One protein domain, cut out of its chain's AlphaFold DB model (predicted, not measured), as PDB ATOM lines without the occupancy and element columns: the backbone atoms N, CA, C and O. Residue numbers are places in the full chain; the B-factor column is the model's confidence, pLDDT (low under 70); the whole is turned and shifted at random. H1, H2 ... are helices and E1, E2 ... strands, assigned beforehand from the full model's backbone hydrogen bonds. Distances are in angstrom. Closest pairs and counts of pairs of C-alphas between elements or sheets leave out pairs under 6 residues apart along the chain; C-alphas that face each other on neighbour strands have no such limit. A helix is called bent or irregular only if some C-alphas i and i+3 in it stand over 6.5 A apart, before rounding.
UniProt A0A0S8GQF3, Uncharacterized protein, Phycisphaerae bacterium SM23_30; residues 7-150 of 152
ATOM      1  N   LYS A   7      -6.693   6.620 -10.239       77.56
ATOM      2  CA  LYS A   7      -5.265   6.746 -10.579       77.56
ATOM      3  C   LYS A   7      -5.035   6.540 -12.077       77.56
ATOM      4  O   LYS A   7      -4.330   7.326 -12.697       77.56
ATOM      5  N   ARG A   8      -5.675   5.528 -12.673       78.19
ATOM      6  CA  ARG A   8      -5.588   5.258 -14.120       78.19
ATOM      7  C   ARG A   8      -6.216   6.369 -14.959       78.19
ATOM      8  O   ARG A   8      -5.666   6.724 -15.992       78.19
ATOM      9  N   GLU A   9      -7.334   6.933 -14.515       79.44
ATOM     10  CA  GLU A   9      -7.975   8.070 -15.195       79.44
ATOM     11  C   GLU A   9      -7.106   9.333 -15.148       79.44
ATOM     12  O   GLU A   9      -6.998  10.044 -16.143       79.44
ATOM     13  N   THR A  10      -6.440   9.578 -14.015       80.31
ATOM     14  CA  THR A  10      -5.484  10.686 -13.857       80.31
ATOM     15  C   THR A  10      -4.314  10.556 -14.834       80.31
ATOM     16  O   THR A  10      -3.999  11.518 -15.528       80.31
ATOM     17  N   LEU A  11      -3.717   9.362 -14.930       79.62
ATOM     18  CA  LEU A  11      -2.612   9.094 -15.858       79.62
ATOM     19  C   LEU A  11      -3.035   9.291 -17.317       79.62
ATOM     20  O   LEU A  11      -2.399  10.056 -18.024       79.62
ATOM     21  N   ARG A  12      -4.184   8.742 -17.731       81.38
ATOM     22  CA  ARG A  12      -4.704   8.940 -19.098       81.38
ATOM     23  C   ARG A  12      -4.914  10.413 -19.458       81.38
ATOM     24  O   ARG A  12      -4.654  10.820 -20.584       81.38
ATOM     25  N   ARG A  13      -5.397  11.222 -18.508       81.19
ATOM     26  CA  ARG A  13      -5.567  12.671 -18.711       81.19
ATOM     27  C   ARG A  13      -4.221  13.378 -18.877       81.19
ATOM     28  O   ARG A  13      -4.135  14.291 -19.690       81.19
ATOM     29  N   LEU A  14      -3.190  12.962 -18.142       79.81
ATOM     30  CA  LEU A  14      -1.831  13.483 -18.315       79.81
ATOM     31  C   LEU A  14      -1.228  13.057 -19.658       79.81
ATOM     32  O   LEU A  14      -0.665  13.903 -20.346       79.81
ATOM     33  N   ASP A  15      -1.402  11.799 -20.064       80.69
ATOM     34  CA  ASP A  15      -0.896  11.282 -21.344       80.69
ATOM     35  C   ASP A  15      -1.479  12.055 -22.532       80.69
ATOM     36  O   ASP A  15      -0.776  12.359 -23.486       80.69
ATOM     37  N   SER A  16      -2.743  12.487 -22.448       77.81
ATOM     38  CA  SER A  16      -3.354  13.317 -23.497       77.81
ATOM     39  C   SER A  16      -2.753  14.724 -23.631       77.81
ATOM     40  O   SER A  16      -3.027  15.422 -24.601       77.81
ATOM     41  N   LYS A  17      -1.935  15.161 -22.669       75.31
ATOM     42  CA  LYS A  17      -1.306  16.487 -22.640       75.31
ATOM     43  C   LYS A  17       0.198  16.408 -22.888       75.31
ATOM     44  O   LYS A  17       0.964  17.107 -22.235       75.31
ATOM     45  N   ILE A  18       0.672  15.510 -23.733       80.12
ATOM     46  CA  ILE A  18       2.078  15.508 -24.169       80.12
ATOM     47  C   ILE A  18       2.184  16.122 -25.564       80.12
ATOM     48  O   ILE A  18       1.189  16.185 -26.289       80.12
ATOM     49  N   LEU A  19       3.379  16.589 -25.932       77.12
ATOM     50  CA  LEU A  19       3.607  17.222 -27.233       77.12
ATOM     51  C   LEU A  19       3.214  16.287 -28.386       77.12
ATOM     52  O   LEU A  19       2.513  16.712 -29.298       77.12
ATOM     53  N   ASP A  20       3.564  15.006 -28.272       82.12
ATOM     54  CA  ASP A  20       3.182  13.956 -29.217       82.12
ATOM     55  C   ASP A  20       1.663  13.838 -29.380       82.12
ATOM     56  O   ASP A  20       1.158  13.802 -30.495       82.12
ATOM     57  N   ALA A  21       0.911  13.831 -28.275       78.75
ATOM     58  CA  ALA A  21      -0.546  13.725 -28.310       78.75
ATOM     59  C   ALA A  21      -1.183  14.948 -28.984       78.75
ATOM     60  O   ALA A  21      -2.141  14.799 -29.740       78.75
ATOM     61  N   LYS A  22      -0.625  16.145 -28.757       78.88
ATOM     62  CA  LYS A  22      -1.042  17.355 -29.475       78.88
ATOM     63  C   LYS A  22      -0.726  17.235 -30.968       78.88
ATOM     64  O   LYS A  22      -1.604  17.476 -31.784       78.88
ATOM     65  N   PHE A  23       0.489  16.821 -31.326       82.94
ATOM     66  CA  PHE A  23       0.898  16.638 -32.719       82.94
ATOM     67  C   PHE A  23      -0.016  15.652 -33.458       82.94
ATOM     68  O   PHE A  23      -0.508  15.959 -34.541       82.94
ATOM     69  N   LEU A  24      -0.318  14.503 -32.845       82.38
ATOM     70  CA  LEU A  24      -1.252  13.522 -33.402       82.38
ATOM     71  C   LEU A  24      -2.646  14.117 -33.606       82.38
ATOM     72  O   LEU A  24      -3.254  13.890 -34.650       82.38
ATOM     73  N   GLN A  25      -3.140  14.903 -32.646       80.00
ATOM     74  CA  GLN A  25      -4.437  15.563 -32.762       80.00
ATOM     75  C   GLN A  25      -4.471  16.550 -33.941       80.00
ATOM     76  O   GLN A  25      -5.441  16.536 -34.698       80.00
ATOM     77  N   GLU A  26      -3.424  17.359 -34.124       82.56
ATOM     78  CA  GLU A  26      -3.314  18.313 -35.238       82.56
ATOM     79  C   GLU A  26      -3.252  17.605 -36.598       82.56
ATOM     80  O   GLU A  26      -3.924  18.014 -37.539       82.56
ATOM     81  N   ILE A  27      -2.501  16.503 -36.713       85.31
ATOM     82  CA  ILE A  27      -2.404  15.732 -37.964       85.31
ATOM     83  C   ILE A  27      -3.734  15.040 -38.292       85.31
ATOM     84  O   ILE A  27      -4.190  15.083 -39.434       85.31
ATOM     85  N   GLN A  28      -4.394  14.446 -37.298       82.12
ATOM     86  CA  GLN A  28      -5.677  13.772 -37.510       82.12
ATOM     87  C   GLN A  28      -6.780  14.751 -37.932       82.12
ATOM     88  O   GLN A  28      -7.496  14.475 -38.889       82.12
ATOM     89  N   HIS A  29      -6.903  15.906 -37.269       75.81
ATOM     90  CA  HIS A  29      -7.972  16.871 -37.568       75.81
ATOM     91  C   HIS A  29      -7.625  17.831 -38.710       75.81
ATOM     92  O   HIS A  29      -8.510  18.230 -39.463       75.81
ATOM     93  N   GLY A  30      -6.355  18.213 -38.851       75.50
ATOM     94  CA  GLY A  30      -5.895  19.158 -39.867       75.50
ATOM     95  C   GLY A  30      -5.669  18.523 -41.238       75.50
ATOM     96  O   GLY A  30      -5.855  19.194 -42.252       75.50
ATOM     97  N   LEU A  31      -5.301  17.235 -41.284       77.88
ATOM     98  CA  LEU A  31      -5.005  16.511 -42.528       77.88
ATOM     99  C   LEU A  31      -5.950  15.329 -42.797       77.88
ATOM    100  O   LEU A  31      -5.802  14.665 -43.821       77.88
ATOM    101  N   ASN A  32      -6.934  15.076 -41.922       77.44
ATOM    102  CA  ASN A  32      -7.856  13.932 -42.017       77.44
ATOM    103  C   ASN A  32      -7.143  12.565 -42.066       77.44
ATOM    104  O   ASN A  32      -7.659  11.600 -42.634       77.44
ATOM    105  N   CYS A  33      -5.955  12.469 -41.467       80.69
ATOM    106  CA  CYS A  33      -5.210  11.220 -41.383       80.69
ATOM    107  C   CYS A  33      -5.880  10.236 -40.418       80.69
ATOM    108  O   CYS A  33      -6.421  10.617 -39.376       80.69
ATOM    109  N   SER A  34      -5.773   8.944 -40.723       87.38
ATOM    110  CA  SER A  34      -6.107   7.891 -39.766       87.38
ATOM    111  C   SER A  34      -5.136   7.901 -38.571       87.38
ATOM    112  O   SER A  34      -4.006   8.383 -38.696       87.38
ATOM    113  N   PRO A  35      -5.519   7.332 -37.409       80.94
ATOM    114  CA  PRO A  35      -4.624   7.244 -36.254       80.94
ATOM    115  C   PRO A  35      -3.285   6.569 -36.572       80.94
ATOM    116  O   PRO A  35      -2.245   7.038 -36.127       80.94
ATOM    117  N   PHE A  36      -3.316   5.526 -37.407       85.25
ATOM    118  CA  PHE A  36      -2.121   4.815 -37.858       85.25
ATOM    119  C   PHE A  36      -1.186   5.711 -38.679       85.25
ATOM    120  O   PHE A  36       0.020   5.734 -38.444       85.25
ATOM    121  N   GLU A  37      -1.733   6.477 -39.624       82.88
ATOM    122  CA  GLU A  37      -0.938   7.403 -40.436       82.88
ATOM    123  C   GLU A  37      -0.338   8.521 -39.579       82.88
ATOM    124  O   GLU A  37       0.831   8.861 -39.747       82.88
ATOM    125  N   ALA A  38      -1.101   9.061 -38.626       86.19
ATOM    126  CA  ALA A  38      -0.611  10.096 -37.722       86.19
ATOM    127  C   ALA A  38       0.551   9.597 -36.842       86.19
ATOM    128  O   ALA A  38       1.545  10.308 -36.686       86.19
ATOM    129  N   GLU A  39       0.456   8.376 -36.306       85.12
ATOM    130  CA  GLU A  39       1.531   7.739 -35.530       85.12
ATOM    131  C   GLU A  39       2.785   7.507 -36.378       85.12
ATOM    132  O   GLU A  39       3.887   7.839 -35.942       85.12
ATOM    133  N   ALA A  40       2.625   7.022 -37.613       85.19
ATOM    134  CA  ALA A  40       3.745   6.831 -38.530       85.19
ATOM    135  C   ALA A  40       4.461   8.155 -38.852       85.19
ATOM    136  O   ALA A  40       5.690   8.211 -38.864       85.19
ATOM    137  N   VAL A  41       3.708   9.239 -39.070       85.75
ATOM    138  CA  VAL A  41       4.283  10.572 -39.311       85.75
ATOM    139  C   VAL A  41       5.007  11.096 -38.072       85.75
ATOM    140  O   VAL A  41       6.104  11.640 -38.203       85.75
ATOM    141  N   LEU A  42       4.431  10.931 -36.878       85.38
ATOM    142  CA  LEU A  42       5.077  11.339 -35.628       85.38
ATOM    143  C   LEU A  42       6.434  10.643 -35.448       85.38
ATOM    144  O   LEU A  42       7.403  11.304 -35.075       85.38
ATOM    145  N   GLU A  43       6.512   9.343 -35.737       83.94
ATOM    146  CA  GLU A  43       7.760   8.581 -35.618       83.94
ATOM    147  C   GLU A  43       8.831   9.111 -36.580       83.94
ATOM    148  O   GLU A  43       9.943   9.424 -36.158       83.94
ATOM    149  N   VAL A  44       8.470   9.351 -37.844       82.44
ATOM    150  CA  VAL A  44       9.386   9.939 -38.837       82.44
ATOM    151  C   VAL A  44       9.863  11.327 -38.404       82.44
ATOM    152  O   VAL A  44      11.034  11.665 -38.570       82.44
ATOM    153  N   VAL A  45       8.986  12.150 -37.821       83.38
ATOM    154  CA  VAL A  45       9.374  13.479 -37.328       83.38
ATOM    155  C   VAL A  45      10.377  13.376 -36.178       83.38
ATOM    156  O   VAL A  45      11.349  14.135 -36.155       83.38
ATOM    157  N   LYS A  46      10.179  12.435 -35.251       80.69
ATOM    158  CA  LYS A  46      11.129  12.175 -34.164       80.69
ATOM    159  C   LYS A  46      12.474  11.699 -34.692       80.69
ATOM    160  O   LYS A  46      13.498  12.218 -34.266       80.69
ATOM    161  N   GLU A  47      12.489  10.775 -35.643       77.69
ATOM    162  CA  GLU A  47      13.736  10.262 -36.215       77.69
ATOM    163  C   GLU A  47      14.515  11.334 -36.989       77.69
ATOM    164  O   GLU A  47      15.738  11.414 -36.881       77.69
ATOM    165  N   VAL A  48      13.817  12.173 -37.759       74.62
ATOM    166  CA  VAL A  48      14.454  13.112 -38.695       74.62
ATOM    167  C   VAL A  48      14.788  14.455 -38.048       74.62
ATOM    168  O   VAL A  48      15.859  15.004 -38.302       74.62
ATOM    169  N   TYR A  49      13.891  15.008 -37.226       66.44
ATOM    170  CA  TYR A  49      14.016  16.388 -36.744       66.44
ATOM    171  C   TYR A  49      14.492  16.499 -35.297       66.44
ATOM    172  O   TYR A  49      15.227  17.440 -34.992       66.44
ATOM    173  N   PHE A  50      14.143  15.570 -34.399       67.94
ATOM    174  CA  PHE A  50      14.514  15.710 -32.982       67.94
ATOM    175  C   PHE A  50      16.034  15.758 -32.743       67.94
ATOM    176  O   PHE A  50      16.450  16.617 -31.966       67.94
ATOM    177  N   PRO A  51      16.887  14.982 -33.449       68.81
ATOM    178  CA  PRO A  51      18.341  15.094 -33.300       68.81
ATOM    179  C   PRO A  51      18.885  16.504 -33.582       68.81
ATOM    180  O   PRO A  51      19.853  16.930 -32.963       68.81
ATOM    181  N   SER A  52      18.243  17.249 -34.490       59.84
ATOM    182  CA  SER A  52      18.618  18.632 -34.823       59.84
ATOM    183  C   SER A  52      17.997  19.683 -33.892       59.84
ATOM    184  O   SER A  52      18.552  20.767 -33.720       59.84
ATOM    185  N   LEU A  53      16.861  19.362 -33.262       62.41
ATOM    186  CA  LEU A  53      16.205  20.215 -32.269       62.41
ATOM    187  C   LEU A  53      16.911  20.152 -30.909       62.41
ATOM    188  O   LEU A  53      16.918  21.154 -30.199       62.41
ATOM    189  N   ASP A  54      17.534  19.022 -30.561       54.94
ATOM    190  CA  ASP A  54      18.285  18.857 -29.309       54.94
ATOM    191  C   ASP A  54      19.533  19.752 -29.245       54.94
ATOM    192  O   ASP A  54      19.818  20.334 -28.194       54.94
ATOM    193  N   GLU A  55      20.233  19.960 -30.368       48.12
ATOM    194  CA  GLU A  55      21.377  20.886 -30.450       48.12
ATOM    195  C   GLU A  55      20.969  22.360 -30.278       48.12
ATOM    196  O   GLU A  55      21.748  23.171 -29.777       48.12
ATOM    197  N   GLN A  56      19.734  22.705 -30.654       44.25
ATOM    198  CA  GLN A  56      19.146  24.039 -30.494       44.25
ATOM    199  C   GLN A  56      18.196  24.134 -29.300       44.25
ATOM    200  O   GLN A  56      17.514  25.153 -29.152       44.25
ATOM    201  N   SER A  57      18.120  23.089 -28.466       47.91
ATOM    202  CA  SER A  57      17.122  23.003 -27.409       47.91
ATOM    203  C   SER A  57      17.256  24.219 -26.503       47.91
ATOM    204  O   SER A  57      18.249  24.429 -25.801       47.91
ATOM    205  N   ILE A  58      16.230  25.067 -26.565       45.88
ATOM    206  CA  ILE A  58      15.988  26.137 -25.615       45.88
ATOM    207  C   ILE A  58      15.818  25.418 -24.282       45.88
ATOM    208  O   ILE A  58      14.709  25.021 -23.926       45.88
ATOM    209  N   LYS A  59      16.923  25.185 -23.564       50.44
ATOM    210  CA  LYS A  59      16.875  24.851 -22.147       50.44
ATOM    211  C   LYS A  59      16.018  25.947 -21.552       50.44
ATOM    212  O   LYS A  59      16.424  27.113 -21.565       50.44
ATOM    213  N   ALA A  60      14.798  25.594 -21.147       52.84
ATOM    214  CA  ALA A  60      13.960  26.520 -20.419       52.84
ATOM    215  C   ALA A  60      14.857  27.102 -19.316       52.84
ATOM    216  O   ALA A  60      15.574  26.327 -18.669       52.84
ATOM    217  N   PRO A  61      14.937  28.439 -19.177       56.12
ATOM    218  CA  PRO A  61      15.762  29.031 -18.141       56.12
ATOM    219  C   PRO A  61      15.467  28.319 -16.819       56.12
ATOM    220  O   PRO A  61      14.292  28.035 -16.567       56.12
ATOM    221  N   PRO A  62      16.487  27.984 -16.012       64.56
ATOM    222  CA  PRO A  62      16.284  27.229 -14.782       64.56
ATOM    223  C   PRO A  62      15.153  27.858 -13.959       64.56
ATOM    224  O   PRO A  62      15.101  29.079 -13.804       64.56
ATOM    225  N   GLY A  63      14.215  27.025 -13.504       69.69
ATOM    226  CA  GLY A  63      12.994  27.479 -12.835       69.69
ATOM    227  C   GLY A  63      11.802  27.743 -13.762       69.69
ATOM    228  O   GLY A  63      10.756  28.160 -13.265       69.69
ATOM    229  N   LYS A  64      11.899  27.482 -15.074       75.00
ATOM    230  CA  LYS A  64      10.767  27.500 -16.015       75.00
ATOM    231  C   LYS A  64      10.500  26.125 -16.622       75.00
ATOM    232  O   LYS A  64      11.427  25.378 -16.898       75.00
ATOM    233  N   VAL A  65       9.233  25.834 -16.909       80.31
ATOM    234  CA  VAL A  65       8.791  24.588 -17.551       80.31
ATOM    235  C   VAL A  65       7.832  24.886 -18.700       80.31
ATOM    236  O   VAL A  65       6.973  25.759 -18.589       80.31
ATOM    237  N   ALA A  66       7.966  24.162 -19.811       80.19
ATOM    238  CA  ALA A  66       6.997  24.187 -20.902       80.19
ATOM    239  C   ALA A  66       6.047  22.988 -20.769       80.19
ATOM    240  O   ALA A  66       6.499  21.858 -20.588       80.19
ATOM    241  N   LEU A  67       4.736  23.207 -20.876       79.75
ATOM    242  CA  LEU A  67       3.751  22.123 -20.870       79.75
ATOM    243  C   LEU A  67       2.575  22.398 -21.803       79.75
ATOM    244  O   LEU A  67       2.297  23.531 -22.188       79.75
ATOM    245  N   VAL A  68       1.851  21.330 -22.112       82.62
ATOM    246  CA  VAL A  68       0.571  21.383 -22.813       82.62
ATOM    247  C   VAL A  68      -0.552  21.482 -21.777       82.62
ATOM    248  O   VAL A  68      -0.671  20.613 -20.908       82.62
ATOM    249  N   ALA A  69      -1.370  22.527 -21.869       86.88
ATOM    250  CA  ALA A  69      -2.511  22.813 -20.998       86.88
ATOM    251  C   ALA A  69      -3.805  22.959 -21.821       86.88
ATOM    252  O   ALA A  69      -3.761  23.042 -23.047       86.88
ATOM    253  N   VAL A  70      -4.965  22.942 -21.157       88.31
ATOM    254  CA  VAL A  70      -6.269  23.087 -21.831       88.31
ATOM    255  C   VAL A  70      -6.482  24.553 -22.199       88.31
ATOM    256  O   VAL A  70      -6.143  25.420 -21.401       88.31
ATOM    257  N   SER A  71      -7.033  24.837 -23.377       89.31
ATOM    258  CA  SER A  71      -7.366  26.209 -23.772       89.31
ATOM    259  C   SER A  71      -8.425  26.822 -22.847       89.31
ATOM    260  O   SER A  71      -9.367  26.141 -22.444       89.31
ATOM    261  N   ALA A  72      -8.286  28.099 -22.496       89.81
ATOM    262  CA  ALA A  72      -9.262  28.820 -21.678       89.81
ATOM    263  C   ALA A  72     -10.580  29.076 -22.422       89.81
ATOM    264  O   ALA A  72     -11.620  29.202 -21.777       89.81
ATOM    265  N   ASP A  73     -10.540  29.084 -23.755       88.00
ATOM    266  CA  ASP A  73     -11.717  29.232 -24.613       88.00
ATOM    267  C   ASP A  73     -12.470  27.904 -24.831       88.00
ATOM    268  O   ASP A  73     -13.545  27.882 -25.436       88.00
ATOM    269  N   GLU A  74     -11.946  26.781 -24.321       85.62
ATOM    270  CA  GLU A  74     -12.578  25.470 -24.472       85.62
ATOM    271  C   GLU A  74     -13.865  25.369 -23.623       85.62
ATOM    272  O   GLU A  74     -13.825  25.533 -22.397       85.62
ATOM    273  N   PRO A  75     -15.023  25.034 -24.225       83.19
ATOM    274  CA  PRO A  75     -16.271  24.880 -23.490       83.19
ATOM    275  C   PRO A  75     -16.252  23.692 -22.518       83.19
ATOM    276  O   PRO A  75     -15.630  22.650 -22.738       83.19
ATOM    277  N   ALA A  76     -17.028  23.811 -21.439       79.06
ATOM    278  CA  ALA A  76     -17.170  22.743 -20.458       79.06
ATOM    279  C   ALA A  76     -17.886  21.503 -21.034       79.06
ATOM    280  O   ALA A  76     -18.800  21.609 -21.849       79.06
ATOM    281  N   GLY A  77     -17.525  20.319 -20.526       78.00
ATOM    282  CA  GLY A  77     -18.266  19.071 -20.759       78.00
ATOM    283  C   GLY A  77     -17.583  18.050 -21.670       78.00
ATOM    284  O   GLY A  77     -18.054  16.915 -21.738       78.00
ATOM    285  N   LYS A  78     -16.460  18.396 -22.310       82.38
ATOM    286  CA  LYS A  78     -15.662  17.433 -23.081       82.38
ATOM    287  C   LYS A  78     -14.649  16.683 -22.205       82.38
ATOM    288  O   LYS A  78     -14.161  17.225 -21.206       82.38
ATOM    289  N   PRO A  79     -14.304  15.431 -22.553       82.50
ATOM    290  CA  PRO A  79     -13.124  14.778 -22.006       82.50
ATOM    291  C   PRO A  79     -11.866  15.597 -22.312       82.50
ATOM    292  O   PRO A  79     -11.719  16.125 -23.405       82.50
ATOM    293  N   VAL A  80     -10.911  15.634 -21.378       80.69
ATOM    294  CA  VAL A  80      -9.628  16.354 -21.548       80.69
ATOM    295  C   VAL A  80      -8.863  15.917 -22.804       80.69
ATOM    296  O   VAL A  80      -8.142  16.718 -23.391       80.69
ATOM    297  N   ALA A  81      -9.040  14.662 -23.222       79.50
ATOM    298  CA  ALA A  81      -8.454  14.134 -24.448       79.50
ATOM    299  C   ALA A  81      -8.932  14.882 -25.701       79.50
ATOM    300  O   ALA A  81      -8.128  15.100 -26.602       79.50
ATOM    301  N   ASP A  82     -10.175  15.361 -25.700       80.88
ATOM    302  CA  ASP A  82     -10.827  15.996 -26.850       80.88
ATOM    303  C   ASP A  82     -10.877  17.526 -26.726       80.88
ATOM    304  O   ASP A  82     -11.308  18.216 -27.646       80.88
ATOM    305  N   CYS A  83     -10.461  18.066 -25.577       84.69
ATOM    306  CA  CYS A  83     -10.313  19.502 -25.387       84.69
ATOM    307  C   CYS A  83      -9.217  20.059 -26.301       84.69
ATOM    308  O   CYS A  83      -8.197  19.400 -26.535       84.69
ATOM    309  N   GLU A  84      -9.392  21.298 -26.743       84.19
ATOM    310  CA  GLU A  84      -8.349  22.103 -27.354       84.19
ATOM    311  C   GLU A  84      -7.213  22.332 -26.351       84.19
ATOM    312  O   GLU A  84      -7.428  22.601 -25.162       84.19
ATOM    313  N   LYS A  85      -5.978  22.171 -26.832       85.06
ATOM    314  CA  LYS A  85      -4.772  22.217 -26.008       85.06
ATOM    315  C   LYS A  85      -3.782  23.211 -26.585       85.06
ATOM    316  O   LYS A  85      -3.567  23.272 -27.791       85.06
ATOM    317  N   GLN A  86      -3.090  23.912 -25.704       81.75
ATOM    318  CA  GLN A  86      -2.087  24.899 -26.073       81.75
ATOM    319  C   GLN A  86      -0.829  24.759 -25.220       81.75
ATOM    320  O   GLN A  86      -0.856  24.184 -24.132       81.75
ATOM    321  N   ASN A  87       0.289  25.250 -25.752       82.38
ATOM    322  CA  ASN A  87       1.575  25.182 -25.071       82.38
ATOM    323  C   ASN A  87       1.742  26.444 -24.230       82.38
ATOM    324  O   ASN A  87       1.581  27.541 -24.755       82.38
ATOM    325  N   VAL A  88       2.113  26.280 -22.965       83.25
ATOM    326  CA  VAL A  88       2.412  27.386 -22.053       83.25
ATOM    327  C   VAL A  88       3.782  27.204 -21.425       83.25
ATOM    328  O   VAL A  88       4.234  26.078 -21.205       83.25
ATOM    329  N   CYS A  89       4.436  28.322 -21.127       84.31
ATOM    330  CA  CYS A  89       5.677  28.358 -20.367       84.31
ATOM    331  C   CYS A  89       5.382  28.928 -18.980       84.31
ATOM    332  O   CYS A  89       4.904  30.053 -18.868       84.31
ATOM    333  N   LEU A  90       5.634  28.147 -17.935       84.75
ATOM    334  CA  LEU A  90       5.363  28.532 -16.555       84.75
ATOM    335  C   LEU A  90       6.659  28.717 -15.787       84.75
ATOM    336  O   LEU A  90       7.595  27.933 -15.935       84.75
ATOM    337  N   THR A  91       6.682  29.713 -14.917       86.12
ATOM    338  CA  THR A  91       7.775  29.967 -13.991       86.12
ATOM    339  C   THR A  91       7.471  29.257 -12.675       86.12
ATOM    340  O   THR A  91       6.584  29.652 -11.919       86.12
ATOM    341  N   ILE A  92       8.194  28.181 -12.387       83.50
ATOM    342  CA  ILE A  92       8.000  27.356 -11.190       83.50
ATOM    343  C   ILE A  92       8.781  27.909 -10.000       83.50
ATOM    344  O   ILE A  92       8.278  27.868  -8.877       83.50
ATOM    345  N   HIS A  93       9.966  28.466 -10.255       81.38
ATOM    346  CA  HIS A  93      10.861  29.001  -9.232       81.38
ATOM    347  C   HIS A  93      11.538  30.285  -9.726       81.38
ATOM    348  O   HIS A  93      12.041  30.341 -10.847       81.38
ATOM    349  N   ARG A  94      11.503  31.337  -8.903       80.31
ATOM    350  CA  ARG A  94      12.034  32.684  -9.189       80.31
ATOM    351  C   ARG A  94      13.405  32.944  -8.554       80.31
ATOM    352  O   ARG A  94      13.863  34.084  -8.528       80.31
ATOM    353  N   GLY A  95      14.074  31.914  -8.044       78.44
ATOM    354  CA  GLY A  95      15.382  32.032  -7.406       78.44
ATOM    355  C   GLY A  95      15.291  32.360  -5.903       78.44
ATOM    356  O   GLY A  95      14.391  31.870  -5.219       78.44
ATOM    357  N   PRO A  96      16.194  33.200  -5.360       78.56
ATOM    358  CA  PRO A  96      16.396  33.350  -3.913       78.56
ATOM    359  C   PRO A  96      15.179  33.789  -3.086       78.56
ATOM    360  O   PRO A  96      15.131  33.544  -1.881       78.56
ATOM    361  N   GLU A  97      14.204  34.473  -3.687       80.00
ATOM    362  CA  GLU A  97      12.963  34.867  -3.002       80.00
ATOM    363  C   GLU A  97      12.109  33.648  -2.643       80.00
ATOM    364  O   GLU A  97      11.598  33.535  -1.527       80.00
ATOM    365  N   ASP A  98      12.022  32.701  -3.573       83.19
ATOM    366  CA  ASP A  98      11.295  31.450  -3.403       83.19
ATOM    367  C   ASP A  98      12.029  30.516  -2.427       83.19
ATOM    368  O   ASP A  98      11.382  29.841  -1.622       83.19
ATOM    369  N   ASP A  99      13.366  30.557  -2.403       81.12
ATOM    370  CA  ASP A  99      14.187  29.820  -1.429       81.12
ATOM    371  C   ASP A  99      13.924  30.281   0.004       81.12
ATOM    372  O   ASP A  99      13.820  29.458   0.915       81.12
ATOM    373  N   ARG A 100      13.752  31.591   0.218       83.81
ATOM    374  CA  ARG A 100      13.388  32.140   1.533       83.81
ATOM    375  C   ARG A 100      12.010  31.669   1.968       83.81
ATOM    376  O   ARG A 100      11.848  31.237   3.103       83.81
ATOM    377  N   ILE A 101      11.029  31.672   1.065       83.44
ATOM    378  CA  ILE A 101       9.684  31.155   1.360       83.44
ATOM    379  C   ILE A 101       9.753  29.665   1.714       83.44
ATOM    380  O   ILE A 101       9.076  29.219   2.645       83.44
ATOM    381  N   LEU A 102      10.574  28.899   0.993       81.31
ATOM    382  CA  LEU A 102      10.774  27.479   1.252       81.31
ATOM    383  C   LEU A 102      11.449  27.236   2.610       81.31
ATOM    384  O   LEU A 102      11.038  26.325   3.327       81.31
ATOM    385  N   GLN A 103      12.425  28.063   2.993       80.38
ATOM    386  CA  GLN A 103      13.097  27.999   4.295       80.38
ATOM    387  C   GLN A 103      12.177  28.420   5.452       80.38
ATOM    388  O   GLN A 103      12.148  27.757   6.485       80.38
ATOM    389  N   GLU A 104      11.399  29.489   5.284       87.62
ATOM    390  CA  GLU A 104      10.552  30.057   6.340       87.62
ATOM    391  C   GLU A 104       9.240  29.286   6.541       87.62
ATOM    392  O   GLU A 104       8.778  29.117   7.670       87.62
ATOM    393  N   LYS A 105       8.603  28.841   5.450       83.44
ATOM    394  CA  LYS A 105       7.240  28.272   5.460       83.44
ATOM    395  C   LYS A 105       7.182  26.812   5.009       83.44
ATOM    396  O   LYS A 105       6.106  26.202   5.005       83.44
ATOM    397  N   GLY A 106       8.318  26.245   4.610       83.44
ATOM    398  CA  GLY A 106       8.413  24.884   4.102       83.44
ATOM    399  C   GLY A 106       7.740  24.680   2.735       83.44
ATOM    400  O   GLY A 106       7.108  25.581   2.173       83.44
ATOM    401  N   PRO A 107       7.793  23.447   2.196       81.81
ATOM    402  CA  PRO A 107       7.237  23.116   0.878       81.81
ATOM    403  C   PRO A 107       5.729  23.358   0.749       81.81
ATOM    404  O   PRO A 107       5.224  23.629  -0.339       81.81
ATOM    405  N   ALA A 108       4.982  23.233   1.850       82.44
ATOM    406  CA  ALA A 108       3.543  23.479   1.852       82.44
ATOM    407  C   ALA A 108       3.219  24.973   1.714       82.44
ATOM    408  O   ALA A 108       2.369  25.325   0.898       82.44
ATOM    409  N   GLY A 109       3.922  25.838   2.454       83.56
ATOM    410  CA  GLY A 109       3.765  27.288   2.341       83.56
ATOM    411  C   GLY A 109       4.213  27.814   0.979       83.56
ATOM    412  O   GLY A 109       3.521  28.637   0.385       83.56
ATOM    413  N   PHE A 110       5.295  27.259   0.430       85.12
ATOM    414  CA  PHE A 110       5.733  27.553  -0.935       85.12
ATOM    415  C   PHE A 110       4.638  27.261  -1.974       85.12
ATOM    416  O   PHE A 110       4.279  28.135  -2.762       85.12
ATOM    417  N   ARG A 111       4.023  26.069  -1.928       85.06
ATOM    418  CA  ARG A 111       2.909  25.711  -2.826       85.06
ATOM    419  C   ARG A 111       1.712  26.650  -2.695       85.06
ATOM    420  O   ARG A 111       1.114  26.998  -3.705       85.06
ATOM    421  N   GLN A 112       1.360  27.055  -1.477       85.81
ATOM    422  CA  GLN A 112       0.231  27.964  -1.246       85.81
ATOM    423  C   GLN A 112       0.440  29.337  -1.893       85.81
ATOM    424  O   GLN A 112      -0.519  29.912  -2.395       85.81
ATOM    425  N   VAL A 113       1.679  29.834  -1.904       87.00
ATOM    426  CA  VAL A 113       2.026  31.108  -2.551       87.00
ATOM    427  C   VAL A 113       2.124  30.946  -4.068       87.00
ATOM    428  O   VAL A 113       1.583  31.758  -4.811       87.00
ATOM    429  N   ARG A 114       2.781  29.884  -4.543       87.06
ATOM    430  CA  ARG A 114       3.102  29.715  -5.966       87.06
ATOM    431  C   ARG A 114       1.946  29.214  -6.824       87.06
ATOM    432  O   ARG A 114       1.829  29.664  -7.957       87.06
ATOM    433  N   ILE A 115       1.099  28.304  -6.330       89.44
ATOM    434  CA  ILE A 115       0.011  27.718  -7.140       89.44
ATOM    435  C   ILE A 115      -0.883  28.805  -7.764       89.44
ATOM    436  O   ILE A 115      -1.087  28.746  -8.977       89.44
ATOM    437  N   PRO A 116      -1.391  29.803  -7.009       90.94
ATOM    438  CA  PRO A 116      -2.222  30.860  -7.588       90.94
ATOM    439  C   PRO A 116      -1.504  31.661  -8.677       90.94
ATOM    440  O   PRO A 116      -2.090  31.939  -9.719       90.94
ATOM    441  N   GLU A 117      -0.229  31.993  -8.469       90.19
ATOM    442  CA  GLU A 117       0.561  32.761  -9.435       90.19
ATOM    443  C   GLU A 117       0.824  31.975 -10.721       90.19
ATOM    444  O   GLU A 117       0.702  32.523 -11.812       90.19
ATOM    445  N   ILE A 118       1.126  30.682 -10.599       90.12
ATOM    446  CA  ILE A 118       1.337  29.779 -11.736       90.12
ATOM    447  C   ILE A 118       0.032  29.592 -12.524       90.12
ATOM    448  O   ILE A 118       0.034  29.615 -13.753       90.12
ATOM    449  N   CYS A 119      -1.105  29.447 -11.838       91.38
ATOM    450  CA  CYS A 119      -2.412  29.416 -12.494       91.38
ATOM    451  C   CYS A 119      -2.717  30.732 -13.220       91.38
ATOM    452  O   CYS A 119      -3.267  30.704 -14.319       91.38
ATOM    453  N   GLN A 120      -2.343  31.871 -12.636       92.88
ATOM    454  CA  GLN A 120      -2.533  33.178 -13.256       92.88
ATOM    455  C   GLN A 120      -1.633  33.375 -14.487       92.88
ATOM    456  O   GLN A 120      -2.083  33.965 -15.467       92.88
ATOM    457  N   GLU A 121      -0.400  32.867 -14.449       90.94
ATOM    458  CA  GLU A 121       0.544  32.864 -15.575       90.94
ATOM    459  C   GLU A 121       0.083  31.945 -16.717       90.94
ATOM    460  O   GLU A 121       0.246  32.284 -17.889       90.94
ATOM    461  N   ALA A 122      -0.529  30.800 -16.402       89.81
ATOM    462  CA  ALA A 122      -1.165  29.957 -17.412       89.81
ATOM    463  C   ALA A 122      -2.363  30.673 -18.053       89.81
ATOM    464  O   ALA A 122      -2.485  30.708 -19.277       89.81
ATOM    465  N   LEU A 123      -3.207  31.301 -17.229       92.31
ATOM    466  CA  LEU A 123      -4.394  32.008 -17.696       92.31
ATOM    467  C   LEU A 123      -4.042  33.221 -18.564       92.31
ATOM    468  O   LEU A 123      -4.714  33.461 -19.561       92.31
ATOM    469  N   SER A 124      -2.983  33.967 -18.232       90.94
ATOM    470  CA  SER A 124      -2.534  35.098 -19.055       90.94
ATOM    471  C   SER A 124      -2.000  34.671 -20.424       90.94
ATOM    472  O   SER A 124      -1.991  35.482 -21.346       90.94
ATOM    473  N   GLN A 125      -1.589  33.409 -20.568       87.56
ATOM    474  CA  GLN A 125      -1.235  32.794 -21.851       87.56
ATOM    475  C   GLN A 125      -2.441  32.177 -22.569       87.56
ATOM    476  O   GLN A 125      -2.296  31.710 -23.690       87.56
ATOM    477  N   GLY A 126      -3.625  32.212 -21.951       88.06
ATOM    478  CA  GLY A 126      -4.858  31.672 -22.508       88.06
ATOM    479  C   GLY A 126      -5.124  30.218 -22.134       88.06
ATOM    480  O   GLY A 126      -5.999  29.618 -22.744       88.06
ATOM    481  N   ALA A 127      -4.428  29.634 -21.153       89.62
ATOM    482  CA  ALA A 127      -4.593  28.230 -20.783       89.62
ATOM    483  C   ALA A 127      -5.045  28.009 -19.334       89.62
ATOM    484  O   ALA A 127      -4.793  28.802 -18.430       89.62
ATOM    485  N   LEU A 128      -5.660  26.855 -19.095       91.38
ATOM    486  CA  LEU A 128      -6.117  26.396 -17.793       91.38
ATOM    487  C   LEU A 128      -5.369  25.129 -17.378       91.38
ATOM    488  O   LEU A 128      -5.306  24.131 -18.104       91.38
ATOM    489  N   LEU A 129      -4.839  25.165 -16.157       89.75
ATOM    490  CA  LEU A 129      -4.179  24.023 -15.534       89.75
ATOM    491  C   LEU A 129      -5.203  23.147 -14.825       89.75
ATOM    492  O   LEU A 129      -6.038  23.630 -14.059       89.75
ATOM    493  N   THR A 130      -5.109  21.836 -15.026       87.25
ATOM    494  CA  THR A 130      -5.871  20.888 -14.215       87.25
ATOM    495  C   THR A 130      -5.107  20.541 -12.943       87.25
ATOM    496  O   THR A 130      -3.891  20.703 -12.834       87.25
ATOM    497  N   ARG A 131      -5.828  19.999 -11.958       84.81
ATOM    498  CA  ARG A 131      -5.236  19.498 -10.708       84.81
ATOM    499  C   ARG A 131      -4.098  18.503 -10.962       84.81
ATOM    500  O   ARG A 131      -3.143  18.458 -10.194       84.81
ATOM    501  N   GLU A 132      -4.219  17.696 -12.014       81.69
ATOM    502  CA  GLU A 132      -3.191  16.736 -12.411       81.69
ATOM    503  C   GLU A 132      -1.906  17.427 -12.901       81.69
ATOM    504  O   GLU A 132      -0.823  16.976 -12.537       81.69
ATOM    505  N   ASP A 133      -2.015  18.536 -13.644       84.06
ATOM    506  CA  ASP A 133      -0.853  19.290 -14.146       84.06
ATOM    507  C   ASP A 133      -0.041  19.867 -12.980       84.06
ATOM    508  O   ASP A 133       1.170  19.663 -12.892       84.06
ATOM    509  N   LEU A 134      -0.730  20.511 -12.032       84.19
ATOM    510  CA  LEU A 134      -0.107  21.065 -10.828       84.19
ATOM    511  C   LEU A 134       0.557  19.965  -9.987       84.19
ATOM    512  O   LEU A 134       1.690  20.117  -9.539       84.19
ATOM    513  N   ALA A 135      -0.131  18.843  -9.773       81.44
ATOM    514  CA  ALA A 135       0.375  17.783  -8.909       81.44
ATOM    515  C   ALA A 135       1.597  17.061  -9.497       81.44
ATOM    516  O   ALA A 135       2.548  16.811  -8.762       81.44
ATOM    517  N   PHE A 136       1.565  16.710 -10.786       72.50
ATOM    518  CA  PHE A 136       2.546  15.791 -11.370       72.50
ATOM    519  C   PHE A 136       3.633  16.462 -12.198       72.50
ATOM    520  O   PHE A 136       4.747  15.962 -12.200       72.50
ATOM    521  N   ARG A 137       3.347  17.580 -12.864       72.38
ATOM    522  CA  ARG A 137       4.312  18.217 -13.777       72.38
ATOM    523  C   ARG A 137       4.966  19.454 -13.192       72.38
ATOM    524  O   ARG A 137       6.072  19.806 -13.560       72.38
ATOM    525  N   VAL A 138       4.275  20.123 -12.274       70.19
ATOM    526  CA  VAL A 138       4.801  21.334 -11.637       70.19
ATOM    527  C   VAL A 138       5.549  20.998 -10.349       70.19
ATOM    528  O   VAL A 138       6.685  21.423 -10.169       70.19
ATOM    529  N   TYR A 139       4.942  20.220  -9.448       70.06
ATOM    530  CA  TYR A 139       5.507  20.013  -8.109       70.06
ATOM    531  C   TYR A 139       6.193  18.670  -7.869       70.06
ATOM    532  O   TYR A 139       6.932  18.576  -6.896       70.06
ATOM    533  N   ILE A 140       5.985  17.645  -8.701       57.84
ATOM    534  CA  ILE A 140       6.818  16.435  -8.633       57.84
ATOM    535  C   ILE A 140       8.139  16.692  -9.368       57.84
ATOM    536  O   ILE A 140       9.187  16.573  -8.742       57.84
ATOM    537  N   ASP A 141       8.098  17.162 -10.618       49.75
ATOM    538  CA  ASP A 141       9.314  17.450 -11.398       49.75
ATOM    539  C   ASP A 141      10.130  18.629 -10.831       49.75
ATOM    540  O   ASP A 141      11.354  18.538 -10.717       49.75
ATOM    541  N   GLY A 142       9.474  19.690 -10.341       47.66
ATOM    542  CA  GLY A 142      10.161  20.841  -9.736       47.66
ATOM    543  C   GLY A 142      10.948  20.523  -8.452       47.66
ATOM    544  O   GLY A 142      11.903  21.226  -8.124       47.66
ATOM    545  N   ILE A 143      10.607  19.447  -7.726       48.09
ATOM    546  CA  ILE A 143      11.383  18.992  -6.554       48.09
ATOM    547  C   ILE A 143      12.674  18.275  -6.985       48.09
ATOM    548  O   ILE A 143      13.675  18.327  -6.263       48.09
ATOM    549  N   TYR A 144      12.673  17.622  -8.151       41.88
ATOM    550  CA  TYR A 144      13.863  16.966  -8.689       41.88
ATOM    551  C   TYR A 144      14.858  17.988  -9.255       41.88
ATOM    552  O   TYR A 144      16.039  17.904  -8.924       41.88
ATOM    553  N   GLU A 145      14.404  19.003  -9.998       41.03
ATOM    554  CA  GLU A 145      15.297  20.066 -10.498       41.03
ATOM    555  C   GLU A 145      15.910  20.911  -9.372       41.03
ATOM    556  O   GLU A 145      17.082  21.290  -9.447       41.03
ATOM    557  N   TYR A 146      15.164  21.167  -8.293       45.91
ATOM    558  CA  TYR A 146      15.691  21.895  -7.137       45.91
ATOM    559  C   TYR A 146      16.786  21.107  -6.395       45.91
ATOM    560  O   TYR A 146      17.815  21.669  -6.020       45.91
ATOM    561  N   ASN A 147      16.622  19.788  -6.224       43.81
ATOM    562  CA  ASN A 147      17.629  18.959  -5.548       43.81
ATOM    563  C   ASN A 147      18.929  18.809  -6.349       43.81
ATOM    564  O   ASN A 147      20.001  18.735  -5.748       43.81
ATOM    565  N   VAL A 148      18.848  18.798  -7.683       46.81
ATOM    566  CA  VAL A 148      20.030  18.685  -8.556       46.81
ATOM    567  C   VAL A 148      20.856  19.977  -8.555       46.81
ATOM    568  O   VAL A 148      22.081  19.911  -8.569       46.81
ATOM    569  N   ASN A 149      20.216  21.146  -8.455       44.91
ATOM    570  CA  ASN A 149      20.914  22.439  -8.435       44.91
ATOM    571  C   ASN A 149      21.398  22.879  -7.037       44.91
ATOM    572  O   ASN A 149      22.106  23.872  -6.928       44.91
ATOM    573  N   SER A 150      21.048  22.144  -5.976       43.62
ATOM    574  CA  SER A 150      21.458  22.445  -4.591       43.62
ATOM    575  C   SER A 150      22.745  21.721  -4.146       43.62
ATOM    576  O   SER A 150      23.117  21.811  -2.979       43.62
TER     577      SER A 150
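Overview. This is residues 7 to 150 of the 152 residues of an uncharacterized protein of Phycisphaerae bacterium SM23_30 (UniProt A0A0S8GQF3). A bent two-stranded hairpin, E1 and E2, forms the middle of an irregular, spread-out body, with H5 beside E1 and the arm H4b of the sharply bent helix H4 beside E2. H2 and H3 make a corner towards one end of the long axis and H4a the other end, while residues 47 to 59, from the last part of H3 into the link after it, stick out free. The printed part has 144 residues, with six named helices and two named strands in the order H1 H2 H3 E1 E2 H4 H5 H6; the sheet E1 - E2 is antiparallel and the class is mostly helix. It is only just compact, close to loose, with a radius of gyration of the C-alphas of 17.2 A and spans of 54 by 40 by 29 A.

Along the chain. E1 is residues 64 to 71, 19.8 A long, from C-alpha 64 at (10.767, 27.500, -16.015), and bends by 59 degrees at residue 68. E2 is residues 85 to 91, 19.0 A. H4, residues 96 to 124, was assigned as one helix by its hydrogen bonds but is bent, with C-alphas 104 and 107 9.4 A apart; its arms are H4a, residues 96 to 104, and H4b, residues 107 to 124, 25.2 A. H1 is residues 7 to 15, from C-alpha 7 at (-5.265, 6.746, -10.579); H2 is 19 to 31, 17.6 A; H3 is 35 to 55, 29.9 A. H5 is residues 131 to 138 and H6 141 to 149, ending at C-alpha 149 (20.914, 22.439, -8.435). H3 is only just irregular, with C-alphas 48 and 51 6.9 A apart, and H4b is irregular, with 113 and 116 6.6 A apart.

Arrangement. In the hairpin E1 and E2, N 65 and O 90 are 2.8 A apart and N 88 and O 67 2.9 A, within hydrogen-bond range. The closest C-alphas of E2 and H4b, Val 88 and Ala 122, are 6.4 A apart; those of E1 and H5, Val 65 and Val 138, 7.8 A. H4a touches H4b at Leu 102 and Phe 110, 5.5 A. H1 touches H5 at Thr 10 and Glu 132, 6.6 A, at a steep tilt of 60 degrees. H2 touches H3 at Leu 24 and Ala 38, 5.6 A, with residues 35 to 42 of H3 alone, at a steep tilt of 52 degrees, opposite ways. H5 and H6 meet only through their link. Every O i to N i+4 pair is within hydrogen-bond range in H1, H2, H4a and H6; H3 has 14 of 17, H4b 12 of 14 and H5 3 of 4.

Size, cuts and confidence. The C-alphas farthest apart, of Asn 32 and Glu 104, are 54.2 A apart. The printed part has no cut, and the link E1 to E2 is long. Mean pLDDT of the printed part is 77.4; residues 49 to 63 and 140 to 150 are under 70.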